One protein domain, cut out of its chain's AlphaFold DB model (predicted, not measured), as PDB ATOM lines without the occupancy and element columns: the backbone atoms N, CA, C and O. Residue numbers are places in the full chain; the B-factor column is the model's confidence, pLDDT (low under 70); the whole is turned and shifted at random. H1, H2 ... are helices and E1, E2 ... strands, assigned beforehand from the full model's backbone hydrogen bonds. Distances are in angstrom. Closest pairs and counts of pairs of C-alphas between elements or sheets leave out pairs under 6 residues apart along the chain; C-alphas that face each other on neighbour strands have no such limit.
ATOM      1  N   LYS A 203     179.955 149.116 177.276       83.06
ATOM      2  CA  LYS A 203     180.137 149.720 175.953       83.06
ATOM      3  C   LYS A 203     181.299 149.014 175.262       83.06
ATOM      4  O   LYS A 203     182.457 149.343 175.497       83.06
ATOM      5  N   VAL A 204     180.977 148.082 174.377       81.94
ATOM      6  CA  VAL A 204     181.971 147.267 173.685       81.94
ATOM      7  C   VAL A 204     182.310 147.880 172.329       81.94
ATOM      8  O   VAL A 204     181.429 148.335 171.598       81.94
ATOM      9  N   VAL A 205     183.597 147.917 171.992       81.31
ATOM     10  CA  VAL A 205     184.098 148.483 170.735       81.31
ATOM     11  C   VAL A 205     184.875 147.421 169.969       81.31
ATOM     12  O   VAL A 205     185.778 146.795 170.518       81.31
ATOM     13  N   SER A 206     184.557 147.259 168.688       81.25
ATOM     14  CA  SER A 206     185.293 146.416 167.743       81.25
ATOM     15  C   SER A 206     185.717 147.244 166.538       81.25
ATOM     16  O   SER A 206     185.024 148.175 166.136       81.25
ATOM     17  N   ASN A 207     186.858 146.916 165.940       81.00
ATOM     18  CA  ASN A 207     187.399 147.631 164.786       81.00
ATOM     19  C   ASN A 207     187.770 146.659 163.678       81.00
ATOM     20  O   ASN A 207     188.157 145.528 163.952       81.00
ATOM     21  N   ARG A 208     187.688 147.108 162.435       81.12
ATOM     22  CA  ARG A 208     188.235 146.390 161.282       81.12
ATOM     23  C   ARG A 208     188.986 147.357 160.390       81.12
ATOM     24  O   ARG A 208     188.727 148.562 160.420       81.12
ATOM     25  N   TYR A 209     189.903 146.818 159.602       81.94
ATOM     26  CA  TYR A 209     190.809 147.602 158.779       81.94
ATOM     27  C   TYR A 209     190.754 147.134 157.333       81.94
ATOM     28  O   TYR A 209     190.371 146.002 157.036       81.94
ATOM     29  N   ARG A 210     191.131 148.016 156.417       84.81
ATOM     30  CA  ARG A 210     191.426 147.663 155.028       84.81
ATOM     31  C   ARG A 210     192.529 148.565 154.498       84.81
ATOM     32  O   ARG A 210     192.745 149.661 155.016       84.81
ATOM     33  N   ARG A 211     193.208 148.089 153.462       82.38
ATOM     34  CA  ARG A 211     194.339 148.789 152.851       82.38
ATOM     35  C   ARG A 211     193.863 149.989 152.035       82.38
ATOM     36  O   ARG A 211     192.779 149.963 151.450       82.38
ATOM     37  N   SER A 212     194.686 151.023 151.998       84.44
ATOM     38  CA  SER A 212     194.586 152.122 151.040       84.44
ATOM     39  C   SER A 212     195.306 151.770 149.732       84.44
ATOM     40  O   SER A 212     196.068 150.800 149.664       84.44
ATOM     41  N   LEU A 213     195.005 152.506 148.663       84.12
ATOM     42  CA  LEU A 213     195.510 152.237 147.314       84.12
ATOM     43  C   LEU A 213     197.050 152.276 147.229       84.12
ATOM     44  O   LEU A 213     197.647 151.394 146.622       84.12
ATOM     45  N   ASP A 214     197.691 153.232 147.901       81.12
ATOM     46  CA  ASP A 214     199.150 153.355 148.033       81.12
ATOM     47  C   ASP A 214     199.786 152.144 148.729       81.12
ATOM     48  O   ASP A 214     200.808 151.627 148.277       81.12
ATOM     49  N   MET A 215     199.150 151.626 149.783       77.00
ATOM     50  CA  MET A 215     199.633 150.429 150.475       77.00
ATOM     51  C   MET A 215     199.535 149.189 149.590       77.00
ATOM     52  O   MET A 215     200.407 148.324 149.638       77.00
ATOM     53  N   VAL A 216     198.490 149.092 148.758       81.12
ATOM     54  CA  VAL A 216     198.390 148.012 147.766       81.12
ATOM     55  C   VAL A 216     199.523 148.112 146.750       81.12
ATOM     56  O   VAL A 216     200.169 147.097 146.490       81.12
ATOM     57  N   SER A 217     199.822 149.311 146.247       78.56
ATOM     58  CA  SER A 217     200.947 149.538 145.330       78.56
ATOM     59  C   SER A 217     202.300 149.164 145.949       78.56
ATOM     60  O   SER A 217     203.166 148.634 145.257       78.56
ATOM     61  N   LYS A 218     202.466 149.369 147.263       79.81
ATOM     62  CA  LYS A 218     203.690 149.048 148.023       79.81
ATOM     63  C   LYS A 218     203.727 147.628 148.598       79.81
ATOM     64  O   LYS A 218     204.701 147.258 149.250       79.81
ATOM     65  N   ASN A 219     202.702 146.807 148.346       77.94
ATOM     66  CA  ASN A 219     202.549 145.473 148.944       77.94
ATOM     67  C   ASN A 219     202.596 145.479 150.489       77.94
ATOM     68  O   ASN A 219     203.008 144.509 151.128       77.94
ATOM     69  N   GLU A 220     202.136 146.567 151.101       74.94
ATOM     70  CA  GLU A 220     202.070 146.715 152.549       74.94
ATOM     71  C   GLU A 220     200.789 146.083 153.112       74.94
ATOM     72  O   GLU A 220     199.720 146.078 152.487       74.94
ATOM     73  N   SER A 221     200.898 145.539 154.326       72.25
ATOM     74  CA  SER A 221     199.753 145.051 155.096       72.25
ATOM     75  C   SER A 221     199.323 146.088 156.131       72.25
ATOM     76  O   SER A 221     200.131 146.866 156.636       72.25
ATOM     77  N   CYS A 222     198.052 146.027 156.526       70.25
ATOM     78  CA  CYS A 222     197.584 146.692 157.743       70.25
ATOM     79  C   CYS A 222     198.135 146.047 159.025       70.25
ATOM     80  O   CYS A 222     197.973 146.580 160.126       70.25
ATOM     81  N   ASP A 223     198.837 144.922 158.896       63.47
ATOM     82  CA  ASP A 223     199.562 144.284 159.983       63.47
ATOM     83  C   ASP A 223     200.815 145.096 160.330       63.47
ATOM     84  O   ASP A 223     201.890 144.922 159.766       63.47
ATOM     85  N   GLY A 224     200.675 146.008 161.292       53.59
ATOM     86  CA  GLY A 224     201.795 146.752 161.872       53.59
ATOM     87  C   GLY A 224     201.930 148.202 161.402       53.59
ATOM     88  O   GLY A 224     202.697 148.938 162.025       53.59
ATOM     89  N   ALA A 225     201.147 148.631 160.407       46.41
ATOM     90  CA  ALA A 225     201.068 150.013 159.934       46.41
ATOM     91  C   ALA A 225     199.814 150.711 160.495       46.41
ATOM     92  O   ALA A 225     198.679 150.316 160.248       46.41
ATOM     93  N   LYS A 226     200.047 151.720 161.338       53.62
ATOM     94  CA  LYS A 226     199.082 152.251 162.317       53.62
ATOM     95  C   LYS A 226     198.249 153.459 161.856       53.62
ATOM     96  O   LYS A 226     197.255 153.767 162.503       53.62
ATOM     97  N   ILE A 227     198.642 154.152 160.783       54.72
ATOM     98  CA  ILE A 227     198.031 155.441 160.381       54.72
ATOM     99  C   ILE A 227     197.484 155.409 158.948       54.72
ATOM    100  O   ILE A 227     196.491 156.067 158.664       54.72
ATOM    101  N   SER A 228     198.092 154.625 158.058       62.84
ATOM    102  CA  SER A 228     197.745 154.594 156.632       62.84
ATOM    103  C   SER A 228     196.535 153.714 156.304       62.84
ATOM    104  O   SER A 228     195.886 153.922 155.285       62.84
ATOM    105  N   CYS A 229     196.174 152.762 157.170       78.25
ATOM    106  CA  CYS A 229     195.020 151.905 156.918       78.25
ATOM    107  C   CYS A 229     193.692 152.586 157.216       78.25
ATOM    108  O   CYS A 229     193.496 153.251 158.234       78.25
ATOM    109  N   CYS A 230     192.718 152.291 156.366       82.88
ATOM    110  CA  CYS A 230     191.350 152.694 156.594       82.88
ATOM    111  C   CYS A 230     190.745 151.875 157.730       82.88
ATOM    112  O   CYS A 230     190.888 150.651 157.763       82.88
ATOM    113  N   LYS A 231     190.036 152.550 158.633       83.69
ATOM    114  CA  LYS A 231     189.479 151.973 159.856       83.69
ATOM    115  C   LYS A 231     187.968 152.139 159.893       83.69
ATOM    116  O   LYS A 231     187.447 153.208 159.591       83.69
ATOM    117  N   GLU A 232     187.283 151.100 160.347       86.75
ATOM    118  CA  GLU A 232     185.870 151.158 160.705       86.75
ATOM    119  C   GLU A 232     185.682 150.705 162.151       86.75
ATOM    120  O   GLU A 232     186.299 149.732 162.591       86.75
ATOM    121  N   THR A 233     184.834 151.420 162.890       85.75
ATOM    122  CA  THR A 233     184.584 151.185 164.314       85.75
ATOM    123  C   THR A 233     183.118 150.847 164.539       85.75
ATOM    124  O   THR A 233     182.231 151.623 164.189       85.75
ATOM    125  N   LYS A 234     182.875 149.705 165.178       89.06
ATOM    126  CA  LYS A 234     181.567 149.273 165.661       89.06
ATOM    127  C   LYS A 234     181.503 149.459 167.169       89.06
ATOM    128  O   LYS A 234     182.422 149.059 167.881       89.06
ATOM    129  N   VAL A 235     180.409 150.046 167.644       87.88
ATOM    130  CA  VAL A 235     180.130 150.234 169.068       87.88
ATOM    131  C   VAL A 235     178.811 149.547 169.387       87.88
ATOM    132  O   VAL A 235     177.787 149.919 168.822       87.88
ATOM    133  N   ASP A 236     178.838 148.585 170.303       85.94
ATOM    134  CA  ASP A 236     177.648 147.905 170.815       85.94
ATOM    135  C   ASP A 236     177.539 148.109 172.338       85.94
ATOM    136  O   ASP A 236     178.503 148.483 173.011       85.94
ATOM    137  N   PHE A 237     176.350 147.870 172.897       85.31
ATOM    138  CA  PHE A 237     176.128 147.902 174.343       85.31
ATOM    139  C   PHE A 237     175.597 146.556 174.831       85.31
ATOM    140  O   PHE A 237     174.563 146.079 174.364       85.31
ATOM    141  N   VAL A 238     176.302 145.951 175.781       82.00
ATOM    142  CA  VAL A 238     175.989 144.638 176.349       82.00
ATOM    143  C   VAL A 238     175.720 144.808 177.844       82.00
ATOM    144  O   VAL A 238     176.509 145.406 178.562       82.00
ATOM    145  N   VAL A 239     174.599 144.309 178.356       81.94
ATOM    146  CA  VAL A 239     174.233 144.490 179.774       81.94
ATOM    147  C   VAL A 239     175.140 143.643 180.684       81.94
ATOM    148  O   VAL A 239     175.305 142.449 180.448       81.94
ATOM    149  N   CYS A 240     175.717 144.246 181.734       75.19
ATOM    150  CA  CYS A 240     176.696 143.592 182.619       75.19
ATOM    151  C   CYS A 240     176.097 142.776 183.774       75.19
ATOM    152  O   CYS A 240     176.801 141.954 184.362       75.19
ATOM    153  N   ASP A 241     174.819 142.969 184.105       68.06
ATOM    154  CA  ASP A 241     174.271 142.582 185.416       68.06
ATOM    155  C   ASP A 241     174.263 141.066 185.703       68.06
ATOM    156  O   ASP A 241     174.074 140.650 186.848       68.06
ATOM    157  N   HIS A 242     174.572 140.220 184.712       56.38
ATOM    158  CA  HIS A 242     174.669 138.764 184.870       56.38
ATOM    159  C   HIS A 242     175.818 138.100 184.101       56.38
ATOM    160  O   HIS A 242     175.810 136.875 183.957       56.38
ATOM    161  N   TYR A 243     176.806 138.853 183.608       59.38
ATOM    162  CA  TYR A 243     177.866 138.249 182.800       59.38
ATOM    163  C   TYR A 243     178.810 137.410 183.677       59.38
ATOM    164  O   TYR A 243     179.717 137.911 184.336       59.38
ATOM    165  N   LYS A 244     178.563 136.098 183.710       66.69
ATOM    166  CA  LYS A 244     179.485 135.093 184.240       66.69
ATOM    167  C   LYS A 244     180.057 134.338 183.058       66.69
ATOM    168  O   LYS A 244     179.336 133.587 182.410       66.69
ATOM    169  N   TYR A 245     181.344 134.525 182.810       68.19
ATOM    170  CA  TYR A 245     182.057 133.746 181.813       68.19
ATOM    171  C   TYR A 245     182.411 132.369 182.385       68.19
ATOM    172  O   TYR A 245     182.827 132.210 183.536       68.19
ATOM    173  N   THR A 246     182.242 131.345 181.566       78.38
ATOM    174  CA  THR A 246     182.730 129.994 181.819       78.38
ATOM    175  C   THR A 246     184.250 129.941 181.656       78.38
ATOM    176  O   THR A 246     184.877 130.806 181.042       78.38
ATOM    177  N   ARG A 247     184.877 128.878 182.175       78.69
ATOM    178  CA  ARG A 247     186.314 128.639 181.963       78.69
ATOM    179  C   ARG A 247     186.669 128.542 180.472       78.69
ATOM    180  O   ARG A 247     187.721 129.027 180.075       78.69
ATOM    181  N   VAL A 248     185.777 127.968 179.664       82.31
ATOM    182  CA  VAL A 248     185.958 127.827 178.211       82.31
ATOM    183  C   VAL A 248     185.918 129.189 177.517       82.31
ATOM    184  O   VAL A 248     186.769 129.474 176.677       82.31
ATOM    185  N   GLU A 249     184.981 130.064 177.893       76.31
ATOM    186  CA  GLU A 249     184.913 131.432 177.358       76.31
ATOM    187  C   GLU A 249     186.143 132.255 177.748       76.31
ATOM    188  O   GLU A 249     186.683 132.969 176.907       76.31
ATOM    189  N   TYR A 250     186.643 132.097 178.979       82.06
ATOM    190  CA  TYR A 250     187.897 132.716 179.406       82.06
ATOM    191  C   TYR A 250     189.092 132.232 178.582       82.06
ATOM    192  O   TYR A 250     189.852 133.057 178.086       82.06
ATOM    193  N   GLU A 251     189.265 130.918 178.419       83.50
ATOM    194  CA  GLU A 251     190.383 130.355 177.651       83.50
ATOM    195  C   GLU A 251     190.309 130.789 176.178       83.50
ATOM    196  O   GLU A 251     191.317 131.215 175.619       83.50
ATOM    197  N   THR A 252     189.107 130.824 175.592       82.31
ATOM    198  CA  THR A 252     188.886 131.301 174.217       82.31
ATOM    199  C   THR A 252     189.189 132.796 174.070       82.31
ATOM    200  O   THR A 252     189.838 133.214 173.110       82.31
ATOM    201  N   PHE A 253     188.726 133.625 175.011       78.12
ATOM    202  CA  PHE A 253     188.996 135.065 175.014       78.12
ATOM    203  C   PHE A 253     190.485 135.344 175.213       78.12
ATOM    204  O   PHE A 253     191.057 136.182 174.519       78.12
ATOM    205  N   LYS A 254     191.126 134.600 176.119       82.12
ATOM    206  CA  LYS A 254     192.553 134.692 176.408       82.12
ATOM    207  C   LYS A 254     193.402 134.313 175.207       82.12
ATOM    208  O   LYS A 254     194.247 135.109 174.822       82.12
ATOM    209  N   GLU A 255     193.142 133.173 174.577       82.56
ATOM    210  CA  GLU A 255     193.880 132.745 173.386       82.56
ATOM    211  C   GLU A 255     193.753 133.777 172.259       82.56
ATOM    212  O   GLU A 255     194.744 134.153 171.632       82.56
ATOM    213  N   LYS A 256     192.538 134.295 172.036       75.56
ATOM    214  CA  LYS A 256     192.316 135.363 171.060       75.56
ATOM    215  C   LYS A 256     193.075 136.636 171.445       75.56
ATOM    216  O   LYS A 256     193.724 137.210 170.578       75.56
ATOM    217  N   CYS A 257     193.029 137.072 172.700       75.50
ATOM    218  CA  CYS A 257     193.718 138.279 173.168       75.50
ATOM    219  C   CYS A 257     195.250 138.150 173.050       75.50
ATOM    220  O   CYS A 257     195.910 139.044 172.525       75.50
ATOM    221  N   GLU A 258     195.816 137.012 173.460       79.31
ATOM    222  CA  GLU A 258     197.260 136.744 173.428       79.31
ATOM    223  C   GLU A 258     197.795 136.570 172.001       79.31
ATOM    224  O   GLU A 258     198.874 137.080 171.699       79.31
ATOM    225  N   ARG A 259     197.026 135.958 171.082       72.56
ATOM    226  CA  ARG A 259     197.363 135.901 169.641       72.56
ATOM    227  C   ARG A 259     197.588 137.292 169.042       72.56
ATOM    228  O   ARG A 259     198.330 137.445 168.078       72.56
ATOM    229  N   HIS A 260     196.959 138.298 169.632       64.06
ATOM    230  CA  HIS A 260     197.007 139.688 169.207       64.06
ATOM    231  C   HIS A 260     197.931 140.550 170.087       64.06
ATOM    232  O   HIS A 260     197.781 141.770 170.141       64.06
ATOM    233  N   ASN A 261     198.898 139.931 170.782       68.06
ATOM    234  CA  ASN A 261     199.837 140.599 171.695       68.06
ATOM    235  C   ASN A 261     199.143 141.438 172.789       68.06
ATOM    236  O   ASN A 261     199.670 142.458 173.248       68.06
ATOM    237  N   GLY A 262     197.939 141.026 173.189       72.50
ATOM    238  CA  GLY A 262     197.204 141.577 174.315       72.50
ATOM    239  C   GLY A 262     197.394 140.762 175.590       72.50
ATOM    240  O   GLY A 262     197.837 139.616 175.577       72.50
ATOM    241  N   SER A 263     197.036 141.374 176.713       78.50
ATOM    242  CA  SER A 263     197.015 140.757 178.037       78.50
ATOM    243  C   SER A 263     195.608 140.847 178.618       78.50
ATOM    244  O   SER A 263     194.981 141.905 178.586       78.50
ATOM    245  N   VAL A 264     195.080 139.742 179.140       78.94
ATOM    246  CA  VAL A 264     193.727 139.734 179.707       78.94
ATOM    247  C   VAL A 264     193.747 140.271 181.135       78.94
ATOM    248  O   VAL A 264     194.456 139.742 181.992       78.94
ATOM    249  N   LYS A 265     192.913 141.273 181.416       80.88
ATOM    250  CA  LYS A 265     192.510 141.650 182.774       80.88
ATOM    251  C   LYS A 265     191.136 141.055 183.055       80.88
ATOM    252  O   LYS A 265     190.156 141.423 182.416       80.88
ATOM    253  N   ALA A 266     191.076 140.127 184.004       76.44
ATOM    254  CA  ALA A 266     189.840 139.463 184.400       76.44
ATOM    255  C   ALA A 266     189.338 139.992 185.748       76.44
ATOM    256  O   ALA A 266     190.097 140.075 186.715       76.44
ATOM    257  N   SER A 267     188.048 140.305 185.819       73.44
ATOM    258  CA  SER A 267     187.300 140.560 187.051       73.44
ATOM    259  C   SER A 267     186.231 139.476 187.225       73.44
ATOM    260  O   SER A 267     185.990 138.682 186.325       73.44
ATOM    261  N   LYS A 268     185.530 139.431 188.366       67.56
ATOM    262  CA  LYS A 268     184.437 138.457 188.572       67.56
ATOM    263  C   LYS A 268     183.270 138.598 187.579       67.56
ATOM    264  O   LYS A 268     182.448 137.686 187.527       67.56
ATOM    265  N   MET A 269     183.160 139.722 186.868       68.31
ATOM    266  CA  MET A 269     182.007 140.055 186.014       68.31
ATOM    267  C   MET A 269     182.411 140.512 184.602       68.31
ATOM    268  O   MET A 269     181.549 140.817 183.787       68.31
ATOM    269  N   GLU A 270     183.711 140.562 184.293       70.06
ATOM    270  CA  GLU A 270     184.220 141.208 183.080       70.06
ATOM    271  C   GLU A 270     185.569 140.618 182.660       70.06
ATOM    272  O   GLU A 270     186.430 140.357 183.505       70.06
ATOM    273  N   LEU A 271     185.767 140.454 181.350       72.38
ATOM    274  CA  LEU A 271     187.082 140.246 180.752       72.38
ATOM    275  C   LEU A 271     187.416 141.437 179.857       72.38
ATOM    276  O   LEU A 271     186.641 141.804 178.975       72.38
ATOM    277  N   VAL A 272     188.600 142.000 180.066       77.50
ATOM    278  CA  VAL A 272     189.150 143.083 179.249       77.50
ATOM    279  C   VAL A 272     190.415 142.586 178.585       77.50
ATOM    280  O   VAL A 272     191.295 142.038 179.254       77.50
ATOM    281  N   CYS A 273     190.539 142.796 177.280       73.31
ATOM    282  CA  CYS A 273     191.804 142.595 176.588       73.31
ATOM    283  C   CYS A 273     192.564 143.923 176.569       73.31
ATOM    284  O   CYS A 273     192.107 144.906 175.995       73.31
ATOM    285  N   VAL A 274     193.722 143.963 177.224       70.62
ATOM    286  CA  VAL A 274     194.610 145.126 177.251       70.62
ATOM    287  C   VAL A 274     195.720 144.903 176.240       70.62
ATOM    288  O   VAL A 274     196.652 144.132 176.483       70.62
ATOM    289  N   CYS A 275     195.624 145.576 175.101       66.00
ATOM    290  CA  CYS A 275     196.621 145.502 174.042       66.00
ATOM    291  C   CYS A 275     197.714 146.559 174.234       66.00
ATOM    292  O   CYS A 275     197.441 147.699 174.598       66.00
ATOM    293  N   LEU A 276     198.961 146.206 173.904       57.03
ATOM    294  CA  LEU A 276     200.088 147.154 173.869       57.03
ATOM    295  C   LEU A 276     199.959 148.192 172.731       57.03
ATOM    296  O   LEU A 276     200.700 149.173 172.694       57.03
TER     297      LEU A 276
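AT A GLANCE: This is residues 203 to 276 of the 288 residues of an uncharacterized protein of Trichinella sp. T6 (UniProt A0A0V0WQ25). A long, narrow ribbon of two strands, E1 and E2, runs along much of a rod-like outline, with the small helix H1 and a long loop at one end. Beyond the other end of the ribbon the chain folds back through residues 239 to 246 into a second unit, where H2 packs on the small hairpin of E3 and E4. The 74 printed residues hold two named helices and four named strands, in the order E1 H1 E2 H2 E3 E4, a mixed class with two separate antiparallel sheets, E1 - E2 and E3 - E4. The whole is loose, with a radius of gyration of the C-alphas of 15.8 A and spans of 48 by 23 by 18 A.

HOW THE PARTS SIT: E1, residues 203 to 210, and E2, residues 230 to 238, are antiparallel neighbours at 158 degrees; N 204 and O 236 are 2.9 A apart, and N 210 and O 230 3.0 A, both within hydrogen-bond range. E3, residues 262 to 266, and E4, residues 271 to 275, form an antiparallel hairpin at 154 degrees, with N 263 and O 274 2.8 A apart. H2, residues 247 to 259, comes closest to E3 at the C-alphas of Lys 254 and Val 264, 6.1 A apart. Its closest C-alphas to E4 are those of Cys 257 and Cys 273, 5.8 A apart. E1 is apart from H2, E3 and E4, and so is H1, residues 213 to 217. In H1 and H2 every O i to N i+4 pair is within hydrogen-bond range.

IN THESE COORDINATES: E1 begins at C-alpha 203 (180.137, 149.720, 175.953) and is 23.9 A long; E2 is 26.3 A. H2 measures 18.1 A from C-alpha 247 (186.314, 128.639, 181.963). E3 measures 12.7 A, and E4, 12.8 A, ends at C-alpha 275 (196.621, 145.502, 174.042).

THE WHOLE: The C-alphas farthest apart, of Ser 217 and His 242, are 48.7 A apart. The printed part has no cut. The link from H1 to E2, residues 218 to 229, is long. The mean pLDDT of the printed part is 75.4, and 17 residues are under 70, among them residues 223 to 228 and 241 to 245.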